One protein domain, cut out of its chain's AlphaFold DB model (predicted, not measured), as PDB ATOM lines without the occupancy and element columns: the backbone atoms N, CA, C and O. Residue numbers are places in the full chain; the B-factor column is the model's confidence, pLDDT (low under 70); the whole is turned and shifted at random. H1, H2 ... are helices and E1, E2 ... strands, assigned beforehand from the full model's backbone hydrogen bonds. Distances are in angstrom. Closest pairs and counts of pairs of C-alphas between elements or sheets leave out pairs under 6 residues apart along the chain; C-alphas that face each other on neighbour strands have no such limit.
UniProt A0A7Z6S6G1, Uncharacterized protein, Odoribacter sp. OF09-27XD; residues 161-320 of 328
ATOM      1  N   THR A 161      36.146 -55.862  21.142       83.38
ATOM      2  CA  THR A 161      34.729 -56.154  20.923       83.38
ATOM      3  C   THR A 161      34.364 -55.740  19.508       83.38
ATOM      4  O   THR A 161      33.994 -54.594  19.258       83.38
ATOM      5  N   ILE A 162      34.458 -56.686  18.573       83.25
ATOM      6  CA  ILE A 162      34.201 -56.418  17.160       83.25
ATOM      7  C   ILE A 162      32.703 -56.473  16.877       83.25
ATOM      8  O   ILE A 162      32.047 -57.495  17.086       83.25
ATOM      9  N   VAL A 163      32.175 -55.378  16.340       82.38
ATOM     10  CA  VAL A 163      30.813 -55.293  15.816       82.38
ATOM     11  C   VAL A 163      30.884 -55.312  14.299       82.38
ATOM     12  O   VAL A 163      31.436 -54.399  13.693       82.38
ATOM     13  N   TYR A 164      30.311 -56.346  13.681       85.56
ATOM     14  CA  TYR A 164      30.259 -56.515  12.229       85.56
ATOM     15  C   TYR A 164      28.822 -56.435  11.711       85.56
ATOM     16  O   TYR A 164      27.928 -57.109  12.227       85.56
ATOM     17  N   ILE A 165      28.611 -55.655  10.651       82.50
ATOM     18  CA  ILE A 165      27.337 -55.567   9.937       82.50
ATOM     19  C   ILE A 165      27.461 -56.299   8.603       82.50
ATOM     20  O   ILE A 165      27.987 -55.765   7.624       82.50
ATOM     21  N   ALA A 166      26.945 -57.527   8.576       68.75
ATOM     22  CA  ALA A 166      27.059 -58.429   7.432       68.75
ATOM     23  C   ALA A 166      26.253 -57.997   6.198       68.75
ATOM     24  O   ALA A 166      26.666 -58.265   5.071       68.75
ATOM     25  N   ASP A 167      25.131 -57.309   6.407       69.31
ATOM     26  CA  ASP A 167      24.176 -56.977   5.344       69.31
ATOM     27  C   ASP A 167      24.254 -55.509   4.895       69.31
ATOM     28  O   ASP A 167      23.369 -55.024   4.188       69.31
ATOM     29  N   PHE A 168      25.303 -54.775   5.285       78.25
ATOM     30  CA  PHE A 168      25.501 -53.416   4.789       78.25
ATOM     31  C   PHE A 168      25.973 -53.459   3.334       78.25
ATOM     32  O   PHE A 168      27.154 -53.673   3.059       78.25
ATOM     33  N   LYS A 169      25.026 -53.276   2.412       82.50
ATOM     34  CA  LYS A 169      25.252 -53.257   0.967       82.50
ATOM     35  C   LYS A 169      24.776 -51.948   0.359       82.50
ATOM     36  O   LYS A 169      23.712 -51.440   0.713       82.50
ATOM     37  N   GLY A 170      25.529 -51.428  -0.601       85.50
ATOM     38  CA  GLY A 170      25.128 -50.251  -1.364       85.50
ATOM     39  C   GLY A 170      26.063 -49.971  -2.531       85.50
ATOM     40  O   GLY A 170      27.163 -50.515  -2.589       85.50
ATOM     41  N   THR A 171      25.619 -49.111  -3.444       88.06
ATOM     42  CA  THR A 171      26.373 -48.764  -4.653       88.06
ATOM     43  C   THR A 171      26.497 -47.253  -4.785       88.06
ATOM     44  O   THR A 171      25.506 -46.528  -4.657       88.06
ATOM     45  N   VAL A 172      27.704 -46.783  -5.088       86.75
ATOM     46  CA  VAL A 172      28.006 -45.398  -5.463       86.75
ATOM     47  C   VAL A 172      28.616 -45.380  -6.854       86.75
ATOM     48  O   VAL A 172      29.469 -46.199  -7.165       86.75
ATOM     49  N   ASP A 173      28.144 -44.480  -7.708       87.00
ATOM     50  CA  ASP A 173      28.481 -44.473  -9.131       87.00
ATOM     51  C   ASP A 173      29.041 -43.099  -9.502       87.00
ATOM     52  O   ASP A 173      28.424 -42.069  -9.232       87.00
ATOM     53  N   MET A 174      30.220 -43.080 -10.123       86.56
ATOM     54  CA  MET A 174      30.904 -41.851 -10.526       86.56
ATOM     55  C   MET A 174      30.058 -40.953 -11.445       86.56
ATOM     56  O   MET A 174      30.222 -39.730 -11.454       86.56
ATOM     57  N   ASP A 175      29.149 -41.534 -12.224       86.06
ATOM     58  CA  ASP A 175      28.295 -40.835 -13.175       86.06
ATOM     59  C   ASP A 175      26.890 -40.529 -12.644       86.06
ATOM     60  O   ASP A 175      26.156 -39.772 -13.289       86.06
ATOM     61  N   LYS A 176      26.519 -41.036 -11.462       82.69
ATOM     62  CA  LYS A 176      25.229 -40.749 -10.823       82.69
ATOM     63  C   LYS A 176      25.445 -40.054  -9.483       82.69
ATOM     64  O   LYS A 176      25.974 -40.641  -8.552       82.69
ATOM     65  N   GLN A 177      24.949 -38.824  -9.345       74.44
ATOM     66  CA  GLN A 177      24.977 -38.146  -8.050       74.44
ATOM     67  C   GLN A 177      24.061 -38.878  -7.061       74.44
ATOM     68  O   GLN A 177      22.834 -38.800  -7.157       74.44
ATOM     69  N   ASN A 178      24.660 -39.599  -6.119       77.19
ATOM     70  CA  ASN A 178      23.965 -40.317  -5.065       77.19
ATOM     71  C   ASN A 178      24.654 -40.128  -3.711       77.19
ATOM     72  O   ASN A 178      25.819 -39.748  -3.626       77.19
ATOM     73  N   TRP A 179      23.874 -40.358  -2.658       84.12
ATOM     74  CA  TRP A 179      24.328 -40.378  -1.275       84.12
ATOM     75  C   TRP A 179      24.011 -41.755  -0.695       84.12
ATOM     76  O   TRP A 179      22.849 -42.166  -0.688       84.12
ATOM     77  N   LEU A 180      25.033 -42.453  -0.211       83.50
ATOM     78  CA  LEU A 180      24.894 -43.705   0.523       83.50
ATOM     79  C   LEU A 180      25.328 -43.468   1.969       83.50
ATOM     80  O   LEU A 180      26.515 -43.344   2.248       83.50
ATOM     81  N   ALA A 181      24.365 -43.409   2.885       83.62
ATOM     82  CA  ALA A 181      24.647 -43.281   4.310       83.62
ATOM     83  C   ALA A 181      25.181 -44.601   4.884       83.62
ATOM     84  O   ALA A 181      24.634 -45.670   4.607       83.62
ATOM     85  N   VAL A 182      26.200 -44.519   5.736       78.56
ATOM     86  CA  VAL A 182      26.644 -45.620   6.593       78.56
ATOM     87  C   VAL A 182      25.959 -45.461   7.944       78.56
ATOM     88  O   VAL A 182      26.237 -44.519   8.689       78.56
ATOM     89  N   MET A 183      25.044 -46.384   8.236       75.75
ATOM     90  CA  MET A 183      24.228 -46.371   9.448       75.75
ATOM     91  C   MET A 183      24.690 -47.472  10.403       75.75
ATOM     92  O   MET A 183      24.708 -48.642  10.024       75.75
ATOM     93  N   LEU A 184      25.004 -47.111  11.645       71.25
ATOM     94  CA  LEU A 184      25.264 -48.039  12.745       71.25
ATOM     95  C   LEU A 184      24.215 -47.800  13.828       71.25
ATOM     96  O   LEU A 184      24.148 -46.707  14.378       71.25
ATOM     97  N   ASN A 185      23.384 -48.802  14.129       67.88
ATOM     98  CA  ASN A 185      22.326 -48.702  15.146       67.88
ATOM     99  C   ASN A 185      21.472 -47.422  15.019       67.88
ATOM    100  O   ASN A 185      21.314 -46.681  15.982       67.88
ATOM    101  N   GLU A 186      20.960 -47.144  13.813       71.00
ATOM    102  CA  GLU A 186      20.158 -45.943  13.483       71.00
ATOM    103  C   GLU A 186      20.914 -44.601  13.537       71.00
ATOM    104  O   GLU A 186      20.349 -43.562  13.200       71.00
ATOM    105  N   VAL A 187      22.208 -44.611  13.860       73.00
ATOM    106  CA  VAL A 187      23.080 -43.435  13.823       73.00
ATOM    107  C   VAL A 187      23.847 -43.407  12.507       73.00
ATOM    108  O   VAL A 187      24.481 -44.386  12.117       73.00
ATOM    109  N   GLN A 188      23.809 -42.273  11.814       79.06
ATOM    110  CA  GLN A 188      24.644 -42.045  10.641       79.06
ATOM    111  C   GLN A 188      26.064 -41.703  11.089       79.06
ATOM    112  O   GLN A 188      26.273 -40.685  11.747       79.06
ATOM    113  N   VAL A 189      27.025 -42.551  10.733       76.00
ATOM    114  CA  VAL A 189      28.424 -42.423  11.182       76.00
ATOM    115  C   VAL A 189      29.388 -42.098  10.054       76.00
ATOM    116  O   VAL A 189      30.512 -41.679  10.310       76.00
ATOM    117  N   ALA A 190      28.960 -42.320   8.812       81.12
ATOM    118  CA  ALA A 190      29.694 -41.949   7.617       81.12
ATOM    119  C   ALA A 190      28.756 -41.900   6.397       81.12
ATOM    120  O   ALA A 190      27.557 -42.181   6.498       81.12
ATOM    121  N   GLY A 191      29.296 -41.585   5.227       83.62
ATOM    122  CA  GLY A 191      28.599 -41.759   3.966       83.62
ATOM    123  C   GLY A 191      29.499 -41.660   2.748       83.62
ATOM    124  O   GLY A 191      30.637 -41.215   2.819       83.62
ATOM    125  N   PHE A 192      28.966 -42.088   1.614       86.06
ATOM    126  CA  PHE A 192      29.624 -42.009   0.321       86.06
ATOM    127  C   PHE A 192      28.821 -41.122  -0.609       86.06
ATOM    128  O   PHE A 192      27.588 -41.198  -0.637       86.06
ATOM    129  N   PHE A 193      29.517 -40.315  -1.399       85.25
ATOM    130  CA  PHE A 193      28.866 -39.444  -2.364       85.25
ATOM    131  C   PHE A 193      29.778 -39.046  -3.508       85.25
ATOM    132  O   PHE A 193      31.005 -39.087  -3.417       85.25
ATOM    133  N   GLN A 194      29.141 -38.636  -4.597       86.62
ATOM    134  CA  GLN A 194      29.799 -38.177  -5.807       86.62
ATOM    135  C   GLN A 194      29.780 -36.641  -5.865       86.62
ATOM    136  O   GLN A 194      28.738 -36.019  -5.642       86.62
ATOM    137  N   THR A 195      30.918 -36.019  -6.189       79.00
ATOM    138  CA  THR A 195      31.004 -34.573  -6.468       79.00
ATOM    139  C   THR A 195      31.662 -34.292  -7.809       79.00
ATOM    140  O   THR A 195      32.427 -35.102  -8.323       79.00
ATOM    141  N   SER A 196      31.390 -33.117  -8.380       83.56
ATOM    142  CA  SER A 196      32.059 -32.618  -9.587       83.56
ATOM    143  C   SER A 196      32.437 -31.143  -9.429       83.56
ATOM    144  O   SER A 196      31.865 -30.271 -10.087       83.56
ATOM    145  N   VAL A 197      33.381 -30.862  -8.530       75.06
ATOM    146  CA  VAL A 197      33.836 -29.502  -8.192       75.06
ATOM    147  C   VAL A 197      35.362 -29.429  -8.072       75.06
ATOM    148  O   VAL A 197      36.037 -30.447  -7.910       75.06
ATOM    149  N   ALA A 198      35.927 -28.229  -8.204       75.12
ATOM    150  CA  ALA A 198      37.339 -27.981  -7.900       75.12
ATOM    151  C   ALA A 198      37.539 -27.882  -6.380       75.12
ATOM    152  O   ALA A 198      36.657 -27.372  -5.688       75.12
ATOM    153  N   VAL A 199      38.684 -28.352  -5.882       72.31
ATOM    154  CA  VAL A 199      39.013 -28.394  -4.446       72.31
ATOM    155  C   VAL A 199      40.335 -27.677  -4.240       72.31
ATOM    156  O   VAL A 199      41.361 -28.177  -4.689       72.31
ATOM    157  N   GLY A 200      40.326 -26.493  -3.625       74.88
ATOM    158  CA  GLY A 200      41.527 -25.660  -3.520       74.88
ATOM    159  C   GLY A 200      42.209 -25.453  -4.882       74.88
ATOM    160  O   GLY A 200      41.643 -24.859  -5.801       74.88
ATOM    161  N   THR A 201      43.429 -25.963  -5.007       78.31
ATOM    162  CA  THR A 201      44.267 -25.973  -6.214       78.31
ATOM    163  C   THR A 201      44.011 -27.167  -7.140       78.31
ATOM    164  O   THR A 201      44.438 -27.141  -8.298       78.31
ATOM    165  N   ALA A 202      43.293 -28.198  -6.687       71.75
ATOM    166  CA  ALA A 202      42.937 -29.351  -7.501       71.75
ATOM    167  C   ALA A 202      41.857 -28.984  -8.541       71.75
ATOM    168  O   ALA A 202      40.853 -28.340  -8.207       71.75
ATOM    169  N   PRO A 203      42.005 -29.421  -9.806       76.56
ATOM    170  CA  PRO A 203      41.063 -29.082 -10.867       76.56
ATOM    171  C   PRO A 203      39.664 -29.645 -10.592       76.56
ATOM    172  O   PRO A 203      39.492 -30.607  -9.840       76.56
ATOM    173  N   SER A 204      38.648 -29.071 -11.242       85.62
ATOM    174  CA  SER A 204      37.297 -29.637 -11.205       85.62
ATOM    175  C   SER A 204      37.293 -31.021 -11.850       85.62
ATOM    176  O   SER A 204      37.689 -31.169 -13.007       85.62
ATOM    177  N   ALA A 205      36.866 -32.027 -11.091       84.81
ATOM    178  CA  ALA A 205      36.803 -33.408 -11.536       84.81
ATOM    179  C   ALA A 205      35.684 -34.145 -10.802       84.81
ATOM    180  O   ALA A 205      35.340 -33.794  -9.671       84.81
ATOM    181  N   LYS A 206      35.153 -35.186 -11.449       89.19
ATOM    182  CA  LYS A 206      34.259 -36.129 -10.790       89.19
ATOM    183  C   LYS A 206      35.049 -36.970  -9.785       89.19
ATOM    184  O   LYS A 206      36.104 -37.507 -10.135       89.19
ATOM    185  N   ARG A 207      34.550 -37.064  -8.556       88.69
ATOM    186  CA  ARG A 207      35.169 -37.817  -7.461       88.69
ATOM    187  C   ARG A 207      34.112 -38.552  -6.659       88.69
ATOM    188  O   ARG A 207      33.017 -38.024  -6.471       88.69
ATOM    189  N   ILE A 208      34.474 -39.725  -6.159       91.19
ATOM    190  CA  ILE A 208      33.743 -40.408  -5.094       91.19
ATOM    191  C   ILE A 208      34.480 -40.130  -3.793       91.19
ATOM    192  O   ILE A 208      35.681 -40.391  -3.686       91.19
ATOM    193  N   HIS A 209      33.749 -39.594  -2.826       89.88
ATOM    194  CA  HIS A 209      34.242 -39.264  -1.500       89.88
ATOM    195  C   HIS A 209      33.675 -40.218  -0.452       89.88
ATOM    196  O   HIS A 209      32.588 -40.776  -0.630       89.88
ATOM    197  N   PHE A 210      34.403 -40.349   0.653       89.94
ATOM    198  CA  PHE A 210      33.924 -40.952   1.888       89.94
ATOM    199  C   PHE A 210      33.930 -39.894   2.997       89.94
ATOM    200  O   PHE A 210      34.982 -39.399   3.394       89.94
ATOM    201  N   ASP A 211      32.739 -39.534   3.464       82.94
ATOM    202  CA  ASP A 211      32.510 -38.644   4.596       82.94
ATOM    203  C   ASP A 211      32.502 -39.460   5.886       82.94
ATOM    204  O   ASP A 211      31.567 -40.215   6.120       82.94
ATOM    205  N   ASN A 212      33.509 -39.296   6.736       81.88
ATOM    206  CA  ASN A 212      33.518 -39.827   8.098       81.88
ATOM    207  C   ASN A 212      33.455 -38.711   9.151       81.88
ATOM    208  O   ASN A 212      34.038 -38.837  10.220       81.88
ATOM    209  N   TYR A 213      32.772 -37.605   8.855       77.44
ATOM    210  CA  TYR A 213      32.513 -36.506   9.786       77.44
ATOM    211  C   TYR A 213      33.768 -35.880  10.411       77.44
ATOM    212  O   TYR A 213      33.797 -35.580  11.607       77.44
ATOM    213  N   GLY A 214      34.808 -35.672   9.600       77.94
ATOM    214  CA  GLY A 214      36.051 -35.028  10.040       77.94
ATOM    215  C   GLY A 214      36.922 -35.904  10.943       77.94
ATOM    216  O   GLY A 214      37.830 -35.396  11.588       77.94
ATOM    217  N   GLN A 215      36.647 -37.209  11.021       82.62
ATOM    218  CA  GLN A 215      37.492 -38.149  11.752       82.62
ATOM    219  C   GLN A 215      38.694 -38.590  10.903       82.62
ATOM    220  O   GLN A 215      38.658 -38.530   9.671       82.62
ATOM    221  N   ASP A 216      39.757 -39.077  11.542       87.69
ATOM    222  CA  ASP A 216      40.951 -39.528  10.819       87.69
ATOM    223  C   ASP A 216      40.652 -40.700   9.876       87.69
ATOM    224  O   ASP A 216      39.796 -41.554  10.134       87.69
ATOM    225  N   ILE A 217      41.418 -40.770   8.791       92.69
ATOM    226  CA  ILE A 217      41.342 -41.847   7.808       92.69
ATOM    227  C   ILE A 217      42.738 -42.316   7.417       92.69
ATOM    228  O   ILE A 217      43.680 -41.526   7.400       92.69
ATOM    229  N   ILE A 218      42.893 -43.596   7.090       95.81
ATOM    230  CA  ILE A 218      44.159 -44.105   6.565       95.81
ATOM    231  C   ILE A 218      44.274 -43.721   5.089       95.81
ATOM    232  O   ILE A 218      43.456 -44.109   4.248       95.81
ATOM    233  N   GLY A 219      45.296 -42.935   4.768       95.00
ATOM    234  CA  GLY A 219      45.414 -42.316   3.457       95.00
ATOM    235  C   GLY A 219      46.733 -41.596   3.234       95.00
ATOM    236  O   GLY A 219      47.674 -41.703   4.017       95.00
ATOM    237  N   VAL A 220      46.777 -40.831   2.149       91.56
ATOM    238  CA  VAL A 220      47.891 -39.948   1.801       91.56
ATOM    239  C   VAL A 220      47.331 -38.564   1.491       91.56
ATOM    240  O   VAL A 220      46.398 -38.431   0.702       91.56
ATOM    241  N   ALA A 221      47.890 -37.529   2.118       88.25
ATOM    242  CA  ALA A 221      47.585 -36.144   1.775       88.25
ATOM    243  C   ALA A 221      48.419 -35.714   0.558       88.25
ATOM    244  O   ALA A 221      49.650 -35.740   0.601       88.25
ATOM    245  N   GLU A 222      47.752 -35.292  -0.514       84.62
ATOM    246  CA  GLU A 222      48.376 -34.818  -1.749       84.62
ATOM    247  C   GLU A 222      47.756 -33.478  -2.163       84.62
ATOM    248  O   GLU A 222      46.675 -33.406  -2.752       84.62
ATOM    249  N   GLY A 223      48.454 -32.387  -1.841       81.75
ATOM    250  CA  GLY A 223      47.921 -31.038  -2.035       81.75
ATOM    251  C   GLY A 223      46.703 -30.795  -1.143       81.75
ATOM    252  O   GLY A 223      46.790 -30.960   0.070       81.75
ATOM    253  N   ASP A 224      45.583 -30.404  -1.752       80.69
ATOM    254  CA  ASP A 224      44.320 -30.116  -1.054       80.69
ATOM    255  C   ASP A 224      43.404 -31.344  -0.911       80.69
ATOM    256  O   ASP A 224      42.260 -31.215  -0.475       80.69
ATOM    257  N   LEU A 225      43.864 -32.528  -1.326       84.69
ATOM    258  CA  LEU A 225      43.088 -33.764  -1.283       84.69
ATOM    259  C   LEU A 225      43.719 -34.784  -0.338       84.69
ATOM    260  O   LEU A 225      44.938 -34.855  -0.179       84.69
ATOM    261  N   ILE A 226      42.863 -35.624   0.235       89.56
ATOM    262  CA  ILE A 226      43.259 -36.826   0.965       89.56
ATOM    263  C   ILE A 226      42.834 -38.019   0.116       89.56
ATOM    264  O   ILE A 226      41.646 -38.201  -0.140       89.56
ATOM    265  N   HIS A 227      43.787 -38.828  -0.331       93.88
ATOM    266  CA  HIS A 227      43.533 -40.058  -1.074       93.88
ATOM    267  C   HIS A 227      43.467 -41.243  -0.108       93.88
ATOM    268  O   HIS A 227      44.413 -41.504   0.637       93.88
ATOM    269  N   ILE A 228      42.342 -41.959  -0.100       97.06
ATOM    270  CA  ILE A 228      42.129 -43.091   0.811       97.06
ATOM    271  C   ILE A 228      42.968 -44.271   0.337       97.06
ATOM    272  O   ILE A 228      42.812 -44.715  -0.794       97.06
ATOM    273  N   THR A 229      43.825 -44.822   1.195       98.00
ATOM    274  CA  THR A 229      44.677 -45.956   0.804       98.00
ATOM    275  C   THR A 229      43.879 -47.265   0.835       98.00
ATOM    276  O   THR A 229      43.268 -47.557   1.864       98.00
ATOM    277  N   PRO A 230      43.877 -48.077  -0.242       98.12
ATOM    278  CA  PRO A 230      43.259 -49.399  -0.215       98.12
ATOM    279  C   PRO A 230      44.056 -50.335   0.692       98.12
ATOM    280  O   PRO A 230      45.223 -50.621   0.422       98.12
ATOM    281  N   LEU A 231      43.423 -50.825   1.755       98.50
ATOM    282  CA  LEU A 231      44.034 -51.786   2.668       98.50
ATOM    283  C   LEU A 231      43.724 -53.216   2.232       98.50
ATOM    284  O   LEU A 231      42.588 -53.545   1.880       98.50
ATOM    285  N   GLU A 232      44.740 -54.070   2.282       97.88
ATOM    286  CA  GLU A 232      44.581 -55.512   2.119       97.88
ATOM    287  C   GLU A 232      43.952 -56.132   3.376       97.88
ATOM    288  O   GLU A 232      44.028 -55.577   4.475       97.88
ATOM    289  N   GLU A 233      43.329 -57.301   3.222       97.50
ATOM    290  CA  GLU A 233      42.805 -58.066   4.356       97.50
ATOM    291  C   GLU A 233      43.921 -58.371   5.372       97.50
ATOM    292  O   GLU A 233      45.042 -58.720   5.006       97.50
ATOM    293  N   GLY A 234      43.618 -58.229   6.662       96.81
ATOM    294  CA  GLY A 234      44.575 -58.423   7.750       96.81
ATOM    295  C   GLY A 234      45.422 -57.195   8.104       96.81
ATOM    296  O   GLY A 234      46.091 -57.223   9.137       96.81
ATOM    297  N   ALA A 235      45.386 -56.116   7.312       97.69
ATOM    298  CA  ALA A 235      46.072 -54.868   7.651       97.69
ATOM    299  C   ALA A 235      45.558 -54.299   8.985       97.69
ATOM    300  O   ALA A 235      44.351 -54.237   9.209       97.69
ATOM    301  N   VAL A 236      46.466 -53.881   9.868       95.88
ATOM    302  CA  VAL A 236      46.112 -53.328  11.184       95.88
ATOM    303  C   VAL A 236      45.624 -51.885  11.032       95.88
ATOM    304  O   VAL A 236      46.303 -51.052  10.433       95.88
ATOM    305  N   ILE A 237      44.454 -51.596  11.596       96.62
ATOM    306  CA  ILE A 237      43.832 -50.272  11.673       96.62
ATOM    307  C   ILE A 237      43.809 -49.901  13.152       96.62
ATOM    308  O   ILE A 237      43.007 -50.433  13.919       96.62
ATOM    309  N   GLY A 238      44.737 -49.037  13.544       89.69
ATOM    310  CA  GLY A 238      45.118 -48.874  14.939       89.69
ATOM    311  C   GLY A 238      46.176 -47.799  15.139       89.69
ATOM    312  O   GLY A 238      46.444 -47.020  14.222       89.69
ATOM    313  N   GLU A 239      46.807 -47.761  16.310       85.69
ATOM    314  CA  GLU A 239      47.747 -46.694  16.700       85.69
ATOM    315  C   GLU A 239      48.893 -46.481  15.687       85.69
ATOM    316  O   GLU A 239      49.257 -45.348  15.377       85.69
ATOM    317  N   GLY A 240      49.419 -47.562  15.102       84.31
ATOM    318  CA  GLY A 240      50.545 -47.521  14.158       84.31
ATOM    319  C   GLY A 240      50.189 -47.235  12.694       84.31
ATOM    320  O   GLY A 240      51.072 -47.301  11.835       84.31
ATOM    321  N   ALA A 241      48.920 -46.981  12.367       90.25
ATOM    322  CA  ALA A 241      48.503 -46.798  10.982       90.25
ATOM    323  C   ALA A 241      48.865 -45.412  10.418       90.25
ATOM    324  O   ALA A 241      49.095 -44.446  11.144       90.25
ATOM    325  N   SER A 242      48.898 -45.301   9.086       92.31
ATOM    326  CA  SER A 242      49.176 -44.042   8.371       92.31
ATOM    327  C   SER A 242      47.950 -43.123   8.359       92.31
ATOM    328  O   SER A 242      47.332 -42.896   7.318       92.31
ATOM    329  N   TRP A 243      47.571 -42.638   9.540       89.94
ATOM    330  CA  TRP A 243      46.451 -41.725   9.718       89.94
ATOM    331  C   TRP A 243      46.734 -40.367   9.086       89.94
ATOM    332  O   TRP A 243      47.772 -39.746   9.319       89.94
ATOM    333  N   VAL A 244      45.762 -39.883   8.328       86.38
ATOM    334  CA  VAL A 244      45.681 -38.505   7.869       86.38
ATOM    335  C   VAL A 244      44.494 -37.869   8.570       86.38
ATOM    336  O   VAL A 244      43.374 -38.387   8.512       86.38
ATOM    337  N   ALA A 245      44.752 -36.744   9.233       82.38
ATOM    338  CA  ALA A 245      43.700 -35.943   9.833       82.38
ATOM    339  C   ALA A 245      42.785 -35.410   8.727       82.38
ATOM    340  O   ALA A 245      43.237 -34.701   7.823       82.38
ATOM    341  N   ASN A 246      41.504 -35.759   8.796       72.00
ATOM    342  CA  ASN A 246      40.490 -35.146   7.955       72.00
ATOM    343  C   ASN A 246      40.226 -33.748   8.533       72.00
ATOM    344  O   ASN A 246      39.877 -33.659   9.713       72.00
ATOM    345  N   PRO A 247      40.478 -32.655   7.788       58.53
ATOM    346  CA  PRO A 247      40.364 -31.314   8.338       58.53
ATOM    347  C   PRO A 247      38.987 -31.109   8.972       58.53
ATOM    348  O   PRO A 247      37.957 -31.495   8.418       58.53
ATOM    349  N   GLU A 248      39.016 -30.528  10.169       53.69
ATOM    350  CA  GLU A 248      37.861 -30.333  11.037       53.69
ATOM    351  C   GLU A 248      36.687 -29.711  10.266       53.69
ATOM    352  O   GLU A 248      36.883 -28.857   9.396       53.69
ATOM    353  N   TRP A 249      35.470 -30.158  10.592       50.25
ATOM    354  CA  TRP A 249      34.196 -29.713  10.023       50.25
ATOM    355  C   TRP A 249      34.020 -28.192  10.178       50.25
ATOM    356  O   TRP A 249      33.330 -27.707  11.072       50.25
ATOM    357  N   ALA A 250      34.647 -27.413   9.303       36.16
ATOM    358  CA  ALA A 250      34.486 -25.974   9.244       36.16
ATOM    359  C   ALA A 250      33.434 -25.647   8.177       36.16
ATOM    360  O   ALA A 250      33.749 -25.405   7.018       36.16
ATOM    361  N   ASP A 251      32.177 -25.640   8.616       44.06
ATOM    362  CA  ASP A 251      31.007 -25.134   7.887       44.06
ATOM    363  C   ASP A 251      30.510 -25.988   6.696       44.06
ATOM    364  O   ASP A 251      31.238 -26.787   6.101       44.06
ATOM    365  N   ASP A 252      29.240 -25.801   6.321       47.16
ATOM    366  CA  ASP A 252      28.503 -26.569   5.292       47.16
ATOM    367  C   ASP A 252      29.107 -26.477   3.864       47.16
ATOM    368  O   ASP A 252      28.588 -27.054   2.905       47.16
ATOM    369  N   ALA A 253      30.228 -25.767   3.706       49.38
ATOM    370  CA  ALA A 253      30.965 -25.579   2.461       49.38
ATOM    371  C   ALA A 253      32.186 -26.511   2.293       49.38
ATOM    372  O   ALA A 253      32.739 -26.573   1.194       49.38
ATOM    373  N   ASN A 254      32.603 -27.249   3.331       59.06
ATOM    374  CA  ASN A 254      33.871 -27.996   3.327       59.06
ATOM    375  C   ASN A 254      33.777 -29.487   2.958       59.06
ATOM    376  O   ASN A 254      34.806 -30.159   2.917       59.06
ATOM    377  N   TYR A 255      32.598 -29.991   2.568       59.25
ATOM    378  CA  TYR A 255      32.442 -31.356   2.020       59.25
ATOM    379  C   TYR A 255      33.353 -31.629   0.810       59.25
ATOM    380  O   TYR A 255      33.641 -32.769   0.457       59.25
ATOM    381  N   VAL A 256      33.823 -30.561   0.168       61.31
ATOM    382  CA  VAL A 256      34.709 -30.582  -0.991       61.31
ATOM    383  C   VAL A 256      36.116 -31.105  -0.646       61.31
ATOM    384  O   VAL A 256      36.769 -31.667  -1.519       61.31
ATOM    385  N   TYR A 257      36.558 -30.994   0.615       69.25
ATOM    386  CA  TYR A 257      37.870 -31.467   1.095       69.25
ATOM    387  C   TYR A 257      37.839 -32.887   1.680       69.25
ATOM    388  O   TYR A 257      38.830 -33.349   2.245       69.25
ATOM    389  N   MET A 258      36.710 -33.590   1.558       80.50
ATOM    390  CA  MET A 258      36.559 -34.928   2.123       80.50
ATOM    391  C   MET A 258      37.458 -35.960   1.433       80.50
ATOM    392  O   MET A 258      37.722 -35.834   0.231       80.50
ATOM    393  N   PRO A 259      37.866 -37.018   2.157       90.56
ATOM    394  CA  PRO A 259      38.684 -38.089   1.612       90.56
ATOM    395  C   PRO A 259      38.125 -38.657   0.306       90.56
ATOM    396  O   PRO A 259      36.941 -38.970   0.188       90.56
ATOM    397  N   VAL A 260      38.998 -38.775  -0.688       92.50
ATOM    398  CA  VAL A 260      38.695 -39.234  -2.040       92.50
ATOM    399  C   VAL A 260      39.011 -40.720  -2.134       92.50
ATOM    400  O   VAL A 260      40.162 -41.137  -2.000       92.50
ATOM    401  N   LEU A 261      37.976 -41.511  -2.406       95.31
ATOM    402  CA  LEU A 261      38.088 -42.942  -2.665       95.31
ATOM    403  C   LEU A 261      38.560 -43.205  -4.096       95.31
ATOM    404  O   LEU A 261      39.426 -44.037  -4.333       95.31
ATOM    405  N   TYR A 262      37.973 -42.498  -5.061       94.69
ATOM    406  CA  TYR A 262      38.239 -42.736  -6.475       94.69
ATOM    407  C   TYR A 262      37.991 -41.473  -7.304       94.69
ATOM    408  O   TYR A 262      37.071 -40.695  -7.036       94.69
ATOM    409  N   SER A 263      38.813 -41.263  -8.331       92.69
ATOM    410  CA  SER A 263      38.619 -40.239  -9.360       92.69
ATOM    411  C   SER A 263      39.364 -40.617 -10.641       92.69
ATOM    412  O   SER A 263      40.245 -41.468 -10.620       92.69
ATOM    413  N   GLY A 264      39.104 -39.929 -11.756       90.38
ATOM    414  CA  GLY A 264      39.877 -40.154 -12.988       90.38
ATOM    415  C   GLY A 264      41.385 -39.865 -12.865       90.38
ATOM    416  O   GLY A 264      42.151 -40.290 -13.723       90.38
ATOM    417  N   ALA A 265      41.817 -39.147 -11.821       90.25
ATOM    418  CA  ALA A 265      43.227 -38.900 -11.508       90.25
ATOM    419  C   ALA A 265      43.759 -39.787 -10.365       90.25
ATOM    420  O   ALA A 265      44.959 -39.785 -10.109       90.25
ATOM    421  N   TYR A 266      42.881 -40.533  -9.687       93.62
ATOM    422  CA  TYR A 266      43.209 -41.409  -8.567       93.62
ATOM    423  C   TYR A 266      42.465 -42.740  -8.713       93.62
ATOM    424  O   TYR A 266      41.306 -42.868  -8.314       93.62
ATOM    425  N   THR A 267      43.141 -43.718  -9.317       95.44
ATOM    426  CA  THR A 267      42.562 -45.003  -9.741       95.44
ATOM    427  C   THR A 267      43.127 -46.197  -8.972       95.44
ATOM    428  O   THR A 267      42.968 -47.336  -9.397       95.44
ATOM    429  N   GLU A 268      43.776 -45.976  -7.825       96.50
ATOM    430  CA  GLU A 268      44.407 -47.049  -7.036       96.50
ATOM    431  C   GLU A 268      43.427 -48.133  -6.573       96.50
ATOM    432  O   GLU A 268      43.838 -49.261  -6.311       96.50
ATOM    433  N   TRP A 269      42.137 -47.814  -6.491       97.12
ATOM    434  CA  TRP A 269      41.080 -48.757  -6.132       97.12
ATOM    435  C   TRP A 269      40.529 -49.553  -7.321       97.12
ATOM    436  O   TRP A 269      39.844 -50.550  -7.113       97.12
ATOM    437  N   GLU A 270      40.814 -49.142  -8.558       95.81
ATOM    438  CA  GLU A 270      40.192 -49.709  -9.755       95.81
ATOM    439  C   GLU A 270      40.451 -51.217  -9.885       95.81
ATOM    440  O   GLU A 270      41.591 -51.686  -9.868       95.81
ATOM    441  N   GLY A 271      39.374 -51.990 -10.022       95.62
ATOM    442  CA  GLY A 271      39.408 -53.445 -10.128       95.62
ATOM    443  C   GLY A 271      39.736 -54.175  -8.822       95.62
ATOM    444  O   GLY A 271      39.982 -55.382  -8.868       95.62
ATOM    445  N   LYS A 272      39.766 -53.485  -7.674       96.62
ATOM    446  CA  LYS A 272      40.116 -54.075  -6.376       96.62
ATOM    447  C   LYS A 272      38.903 -54.190  -5.462       96.62
ATOM    448  O   LYS A 272      38.060 -53.296  -5.402       96.62
ATOM    449  N   THR A 273      38.892 -55.271  -4.689       97.25
ATOM    450  CA  THR A 273      38.145 -55.374  -3.436       97.25
ATOM    451  C   THR A 273      39.134 -55.173  -2.295       97.25
ATOM    452  O   THR A 273      40.062 -55.966  -2.145       97.25
ATOM    453  N   ALA A 274      38.958 -54.111  -1.519       98.06
ATOM    454  CA  ALA A 274      39.871 -53.709  -0.454       98.06
ATOM    455  C   ALA A 274      39.097 -53.075   0.712       98.06
ATOM    456  O   ALA A 274      37.863 -53.039   0.712       98.06
ATOM    457  N   TYR A 275      39.822 -52.598   1.720       98.31
ATOM    458  CA  TYR A 275      39.246 -52.039   2.936       98.31
ATOM    459  C   TYR A 275      39.660 -50.580   3.121       98.31
ATOM    460  O   TYR A 275      40.831 -50.234   2.976       98.31
ATOM    461  N   ILE A 276      38.702 -49.720   3.455       97.69
ATOM    462  CA  ILE A 276      38.982 -48.406   4.040       97.69
ATOM    463  C   ILE A 276      39.252 -48.633   5.519       97.69
ATOM    464  O   ILE A 276      38.445 -49.298   6.160       97.69
ATOM    465  N   GLY A 277      40.317 -48.053   6.068       97.56
ATOM    466  CA  GLY A 277      40.484 -47.920   7.514       97.56
ATOM    467  C   GLY A 277      40.176 -46.494   7.955       97.56
ATOM    468  O   GLY A 277      40.796 -45.551   7.465       97.56
ATOM    469  N   ALA A 278      39.205 -46.332   8.847       93.81
ATOM    470  CA  ALA A 278      38.713 -45.027   9.273       93.81
ATOM    471  C   ALA A 278      38.420 -45.007  10.771       93.81
ATOM    472  O   ALA A 278      38.003 -46.013  11.346       93.81
ATOM    473  N   LYS A 279      38.569 -43.833  11.383       89.31
ATOM    474  CA  LYS A 279      37.917 -43.533  12.651       89.31
ATOM    475  C   LYS A 279      36.470 -43.131  12.376       89.31
ATOM    476  O   LYS A 279      36.195 -42.402  11.421       89.31
ATOM    477  N   ILE A 280      35.552 -43.616  13.205       84.00
ATOM    478  CA  ILE A 280      34.126 -43.268  13.167       84.00
ATOM    479  C   ILE A 280      33.647 -42.887  14.565       84.00
ATOM    480  O   ILE A 280      34.110 -43.451  15.554       84.00
ATOM    481  N   SER A 281      32.707 -41.948  14.657       79.25
ATOM    482  CA  SER A 281      32.084 -41.579  15.931       79.25
ATOM    483  C   SER A 281      30.701 -42.217  16.043       79.25
ATOM    484  O   SER A 281      29.857 -42.035  15.167       79.25
ATOM    485  N   LEU A 282      30.468 -42.972  17.119       69.31
ATOM    486  CA  LEU A 282      29.213 -43.706  17.335       69.31
ATOM    487  C   LEU A 282      28.100 -42.879  17.992       69.31
ATOM    488  O   LEU A 282      26.977 -43.361  18.110       69.31
ATOM    489  N   SER A 283      28.370 -41.638  18.403       56.97
ATOM    490  CA  SER A 283      27.309 -40.716  18.810       56.97
ATOM    491  C   SER A 283      27.303 -39.535  17.857       56.97
ATOM    492  O   SER A 283      28.336 -38.892  17.670       56.97
ATOM    493  N   GLY A 284      26.146 -39.240  17.271       48.94
ATOM    494  CA  GLY A 284      25.995 -38.133  16.337       48.94
ATOM    495  C   GLY A 284      26.622 -36.838  16.862       48.94
ATOM    496  O   GLY A 284      26.295 -36.390  17.951       48.94
ATOM    497  N   LYS A 285      27.521 -36.273  16.053       44.22
ATOM    498  CA  LYS A 285      28.191 -34.959  16.093       44.22
ATOM    499  C   LYS A 285      28.769 -34.394  17.400       44.22
ATOM    500  O   LYS A 285      29.693 -33.603  17.275       44.22
ATOM    501  N   VAL A 286      28.346 -34.757  18.611       37.88
ATOM    502  CA  VAL A 286      28.978 -34.310  19.864       37.88
ATOM    503  C   VAL A 286      28.715 -35.343  20.975       37.88
ATOM    504  O   VAL A 286      27.562 -35.661  21.249       37.88
ATOM    505  N   SER A 287      29.793 -35.811  21.625       45.25
ATOM    506  CA  SER A 287      29.905 -36.799  22.737       45.25
ATOM    507  C   SER A 287      30.262 -38.263  22.398       45.25
ATOM    508  O   SER A 287      30.239 -39.129  23.268       45.25
ATOM    509  N   GLY A 288      30.681 -38.562  21.164       56.75
ATOM    510  CA  GLY A 288      30.693 -39.945  20.675       56.75
ATOM    511  C   GLY A 288      32.033 -40.630  20.731       56.75
ATOM    512  O   GLY A 288      32.992 -40.155  20.128       56.75
ATOM    513  N   LYS A 289      32.056 -41.794  21.381       69.75
ATOM    514  CA  LYS A 289      33.177 -42.733  21.350       69.75
ATOM    515  C   LYS A 289      33.696 -42.908  19.922       69.75
ATOM    516  O   LYS A 289      32.910 -43.173  19.006       69.75
ATOM    517  N   ILE A 290      35.004 -42.730  19.763       80.81
ATOM    518  CA  ILE A 290      35.702 -42.898  18.493       80.81
ATOM    519  C   ILE A 290      36.150 -44.352  18.392       80.81
ATOM    520  O   ILE A 290      36.812 -44.868  19.289       80.81
ATOM    521  N   CYS A 291      35.780 -44.997  17.294       84.38
ATOM    522  CA  CYS A 291      36.085 -46.393  17.028       84.38
ATOM    523  C   CYS A 291      36.930 -46.521  15.765       84.38
ATOM    524  O   CYS A 291      36.669 -45.838  14.772       84.38
ATOM    525  N   ASN A 292      37.896 -47.440  15.783       90.62
ATOM    526  CA  ASN A 292      38.568 -47.884  14.568       90.62
ATOM    527  C   ASN A 292      37.628 -48.817  13.803       90.62
ATOM    528  O   ASN A 292      37.065 -49.754  14.376       90.62
ATOM    529  N   ALA A 293      37.454 -48.555  12.511       92.94
ATOM    530  CA  ALA A 293      36.554 -49.294  11.643       92.94
ATOM    531  C   ALA A 293      37.218 -49.662  10.319       92.94
ATOM    532  O   ALA A 293      38.051 -48.916   9.795       92.94
ATOM    533  N   TRP A 294      36.779 -50.783   9.747       96.56
ATOM    534  CA  TRP A 294      37.001 -51.092   8.344       96.56
ATOM    535  C   TRP A 294      35.700 -51.064   7.551       96.56
ATOM    536  O   TRP A 294      34.660 -51.512   8.030       96.56
ATOM    537  N   ILE A 295      35.774 -50.599   6.303       95.06
ATOM    538  CA  ILE A 295      34.679 -50.679   5.329       95.06
ATOM    539  C   ILE A 295      35.185 -51.421   4.100       95.06
ATOM    540  O   ILE A 295      36.159 -50.992   3.484       95.06
ATOM    541  N   LYS A 296      34.539 -52.532   3.744       95.81
ATOM    542  CA  LYS A 296      34.908 -53.332   2.575       95.81
ATOM    543  C   LYS A 296      34.265 -52.750   1.328       95.81
ATOM    544  O   LYS A 296      33.048 -52.574   1.299       95.81
ATOM    545  N   ILE A 297      35.070 -52.484   0.306       95.44
ATOM    546  CA  ILE A 297      34.611 -51.877  -0.941       95.44
ATOM    547  C   ILE A 297      35.239 -52.583  -2.130       95.44
ATOM    548  O   ILE A 297      36.442 -52.839  -2.148       95.44
ATOM    549  N   THR A 298      34.417 -52.830  -3.142       96.00
ATOM    550  CA  THR A 298      34.836 -53.236  -4.478       96.00
ATOM    551  C   THR A 298      34.667 -52.058  -5.429       96.00
ATOM    552  O   THR A 298      33.580 -51.497  -5.519       96.00
ATOM    553  N   VAL A 299      35.720 -51.659  -6.145       96.00
ATOM    554  CA  VAL A 299      35.634 -50.592  -7.155       96.00
ATOM    555  C   VAL A 299      35.877 -51.186  -8.531       96.00
ATOM    556  O   VAL A 299      36.927 -51.757  -8.806       96.00
ATOM    557  N   SER A 300      34.890 -51.071  -9.407       94.38
ATOM    558  CA  SER A 300      34.980 -51.527 -10.792       94.38
ATOM    559  C   SER A 300      35.731 -50.528 -11.680       94.38
ATOM    560  O   SER A 300      35.968 -49.373 -11.310       94.38
ATOM    561  N   ALA A 301      36.085 -50.976 -12.887       88.44
ATOM    562  CA  ALA A 301      36.631 -50.095 -13.910       88.44
ATOM    563  C   ALA A 301      35.644 -48.966 -14.238       88.44
ATOM    564  O   ALA A 301      34.484 -49.223 -14.553       88.44
ATOM    565  N   GLY A 302      36.104 -47.714 -14.173       83.94
ATOM    566  CA  GLY A 302      35.258 -46.537 -14.397       83.94
ATOM    567  C   GLY A 302      34.613 -45.936 -13.141       83.94
ATOM    568  O   GLY A 302      34.070 -44.837 -13.230       83.94
ATOM    569  N   GLY A 303      34.754 -46.562 -11.967       84.69
ATOM    570  CA  GLY A 303      34.375 -45.943 -10.693       84.69
ATOM    571  C   GLY A 303      32.952 -46.209 -10.221       84.69
ATOM    572  O   GLY A 303      32.358 -45.340  -9.592       84.69
ATOM    573  N   GLU A 304      32.394 -47.381 -10.509       92.25
ATOM    574  CA  GLU A 304      31.254 -47.887  -9.739       92.25
ATOM    575  C   GLU A 304      31.793 -48.650  -8.520       92.25
ATOM    576  O   GLU A 304      32.592 -49.579  -8.660       92.25
ATOM    577  N   CYS A 305      31.398 -48.202  -7.330       92.38
ATOM    578  CA  CYS A 305      31.833 -48.708  -6.036       92.38
ATOM    579  C   CYS A 305      30.693 -49.479  -5.369       92.38
ATOM    580  O   CYS A 305      29.633 -48.912  -5.103       92.38
ATOM    581  N   GLU A 306      30.932 -50.741  -5.035       93.00
ATOM    582  CA  GLU A 306      30.043 -51.576  -4.232       93.00
ATOM    583  C   GLU A 306      30.592 -51.667  -2.808       93.00
ATOM    584  O   GLU A 306      31.744 -52.048  -2.599       93.00
ATOM    585  N   VAL A 307      29.780 -51.301  -1.821       90.44
ATOM    586  CA  VAL A 307      30.124 -51.453  -0.406       90.44
ATOM    587  C   VAL A 307      29.589 -52.788   0.083       90.44
ATOM    588  O   VAL A 307      28.413 -53.096  -0.109       90.44
ATOM    589  N   ASP A 308      30.458 -53.579   0.705       87.38
ATOM    590  CA  ASP A 308      30.213 -54.991   0.981       87.38
ATOM    591  C   ASP A 308      30.067 -55.344   2.463       87.38
ATOM    592  O   ASP A 308      29.677 -56.471   2.776       87.38
ATOM    593  N   GLY A 309      30.393 -54.418   3.356       87.12
ATOM    594  CA  GLY A 309      30.267 -54.607   4.793       87.12
ATOM    595  C   GLY A 309      31.104 -53.605   5.572       87.12
ATOM    596  O   GLY A 309      31.991 -52.945   5.026       87.12
ATOM    597  N   ILE A 310      30.823 -53.519   6.865       90.50
ATOM    598  CA  ILE A 310      31.540 -52.664   7.810       90.50
ATOM    599  C   ILE A 310      31.716 -53.408   9.129       90.50
ATOM    600  O   ILE A 310      30.777 -54.058   9.596       90.50
ATOM    601  N   ALA A 311      32.888 -53.286   9.748       89.75
ATOM    602  CA  ALA A 311      33.057 -53.623  11.154       89.75
ATOM    603  C   ALA A 311      33.869 -52.564  11.890       89.75
ATOM    604  O   ALA A 311      34.623 -51.811  11.277       89.75
ATOM    605  N   TYR A 312      33.721 -52.532  13.207       89.38
ATOM    606  CA  TYR A 312      34.472 -51.648  14.086       89.38
ATOM    607  C   TYR A 312      34.729 -52.309  15.435       89.38
ATOM    608  O   TYR A 312      33.981 -53.199  15.848       89.38
ATOM    609  N   ASP A 313      35.771 -51.856  16.126       86.12
ATOM    610  CA  ASP A 313      35.980 -52.212  17.524       86.12
ATOM    611  C   ASP A 313      35.210 -51.245  18.433       86.12
ATOM    612  O   ASP A 313      35.391 -50.027  18.379       86.12
ATOM    613  N   ALA A 314      34.327 -51.785  19.273       78.06
ATOM    614  CA  ALA A 314      33.446 -51.000  20.129       78.06
ATOM    615  C   ALA A 314      34.187 -50.244  21.237       78.06
ATOM    616  O   ALA A 314      33.569 -49.379  21.858       78.06
ATOM    617  N   TRP A 315      35.461 -50.548  21.497       76.81
ATOM    618  CA  TRP A 315      36.332 -49.877  22.465       76.81
ATOM    619  C   TRP A 315      37.314 -48.897  21.829       76.81
ATOM    620  O   TRP A 315      37.835 -48.042  22.537       76.81
ATOM    621  N   GLY A 316      37.443 -48.923  20.502       80.88
ATOM    622  CA  GLY A 316      38.397 -48.099  19.770       80.88
ATOM    623  C   GLY A 316      39.792 -48.710  19.713       80.88
ATOM    624  O   GLY A 316      40.730 -48.020  19.323       80.88
ATOM    625  N   TYR A 317      39.924 -49.989  20.060       85.75
ATOM    626  CA  TYR A 317      41.168 -50.728  19.906       85.75
ATOM    627  C   TYR A 317      41.465 -51.050  18.445       85.75
ATOM    628  O   TYR A 317      40.685 -50.769  17.529       85.75
ATOM    629  N   ASP A 318      42.639 -51.630  18.230       91.81
ATOM    630  CA  ASP A 318      43.088 -52.068  16.921       91.81
ATOM    631  C   ASP A 318      42.138 -53.119  16.337       91.81
ATOM    632  O   ASP A 318      41.764 -54.100  16.984       91.81
ATOM    633  N   ILE A 319      41.792 -52.942  15.067       93.81
ATOM    634  CA  ILE A 319      41.033 -53.916  14.284       93.81
ATOM    635  C   ILE A 319      41.818 -54.252  13.022       93.81
ATOM    636  O   ILE A 319      42.416 -53.381  12.391       93.81
ATOM    637  N   LYS A 320      41.822 -55.522  12.619       96.25
ATOM    638  CA  LYS A 320      42.386 -55.907  11.321       96.25
ATOM    639  C   LYS A 320      41.335 -55.732  10.229       96.25
ATOM    640  O   LYS A 320      40.168 -56.076  10.413       96.25
TER     641      LYS A 320
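This is residues 161 to 320 of the 328 residues of an uncharacterized protein of Odoribacter sp. OF09-27XD (UniProt A0A7Z6S6G1). Two strongly twisted sheets, E1 E2 E9 E10 E11 and E3 E4 E5 E8, stand partly face to face like a flattened, incompletely closed barrel; the hairpin E6 E7 bridges between E9 and E8. E4 and E5 bend near their shared turn, with the short helix H1 beside them, and residues 229 to 253, with no named element, run over the outside. The printed part has 160 residues with one named helix and eleven named strands, in the order E1 to E7, H1, E8 to E11, and is mostly strand; the first sheet is branched, the second runs E3 E4 E5 E8, and the neighbours in both are antiparallel. It is compact, with a radius of gyration of the C-alphas of 14.4 A, and spans 41 by 33 by 30 A.

Begin at E1, residues 162 to 165, and E2, residues 170 to 173; both lie on one side of E11, residues 304 to 313. Look for N 163 and O 312 at 2.9 A, and N 305 and O 172 at 2.8 A. On the other side of E11 is E10, residues 290 to 299, with N 294 and O 311 at 2.8 A; then comes E9, residues 272 to 281, with N 276 and O 295 at 2.8 A. E9, E10 and E11 are a meander, each strand the antiparallel neighbour of the one before. So are E3, residues 179 to 184, E4, residues 187 to 199, and E5, residues 202 to 211: find N 182 and O 190 at 2.8 A, and N 195 and O 207 at 2.9 A. E8, residues 260 to 263, is the edge strand beside E5, with N 208 and O 262 at 2.9 A. E4 bends by 94 degrees at residue 196 and E5 by 99 degrees at residue 205. The closest C-alphas of E2 and E4 are those of Val 172 and Phe 193, 6.8 A apart. E6, residues 217 to 222, and E7, residues 225 to 228, form a hairpin, with N 220 and O 227 at 2.9 A. The closest C-alphas of E6 and E9 are those of Ile 217 and Ala 278, 4.4 A apart; those of E7 and E8 are of His 227 and Val 260, 5.0 A apart. H1, residues 254 to 257, is on the sheet of E4 but over none of its strands, at a height of 4.1 A, only just above the sheet's level. It is too short for an O i to N i+4 pair; its one O i to N i+3 pair is within range.

Find C-alpha 162 at (34.201, -56.418, 17.160), where E1 begins. E4, the longest strand by residues, runs 28.5 A from C-alpha 187 at (23.080, -43.435, 13.823); E5 is 18.5 A long. E9 and E10 each measure 26.8 A, and E11 runs 28.0 A to C-alpha 313 at (35.980, -52.212, 17.524).

The two C-alphas farthest apart, those of Thr 161 and Pro 203, are 42.2 A apart. The printed part has no cut, and its one long link is E7 to H1, 25 residues. Within that link, residues 243 to 244 pair with residues 217 to 218 of E6, and residues 236 to 237 with residues 319 to 320, both antiparallel. The mean pLDDT of the printed part is 83.0; look for values under 70 at residues 166 to 167, 185, 247 to 257 and 282 to 289.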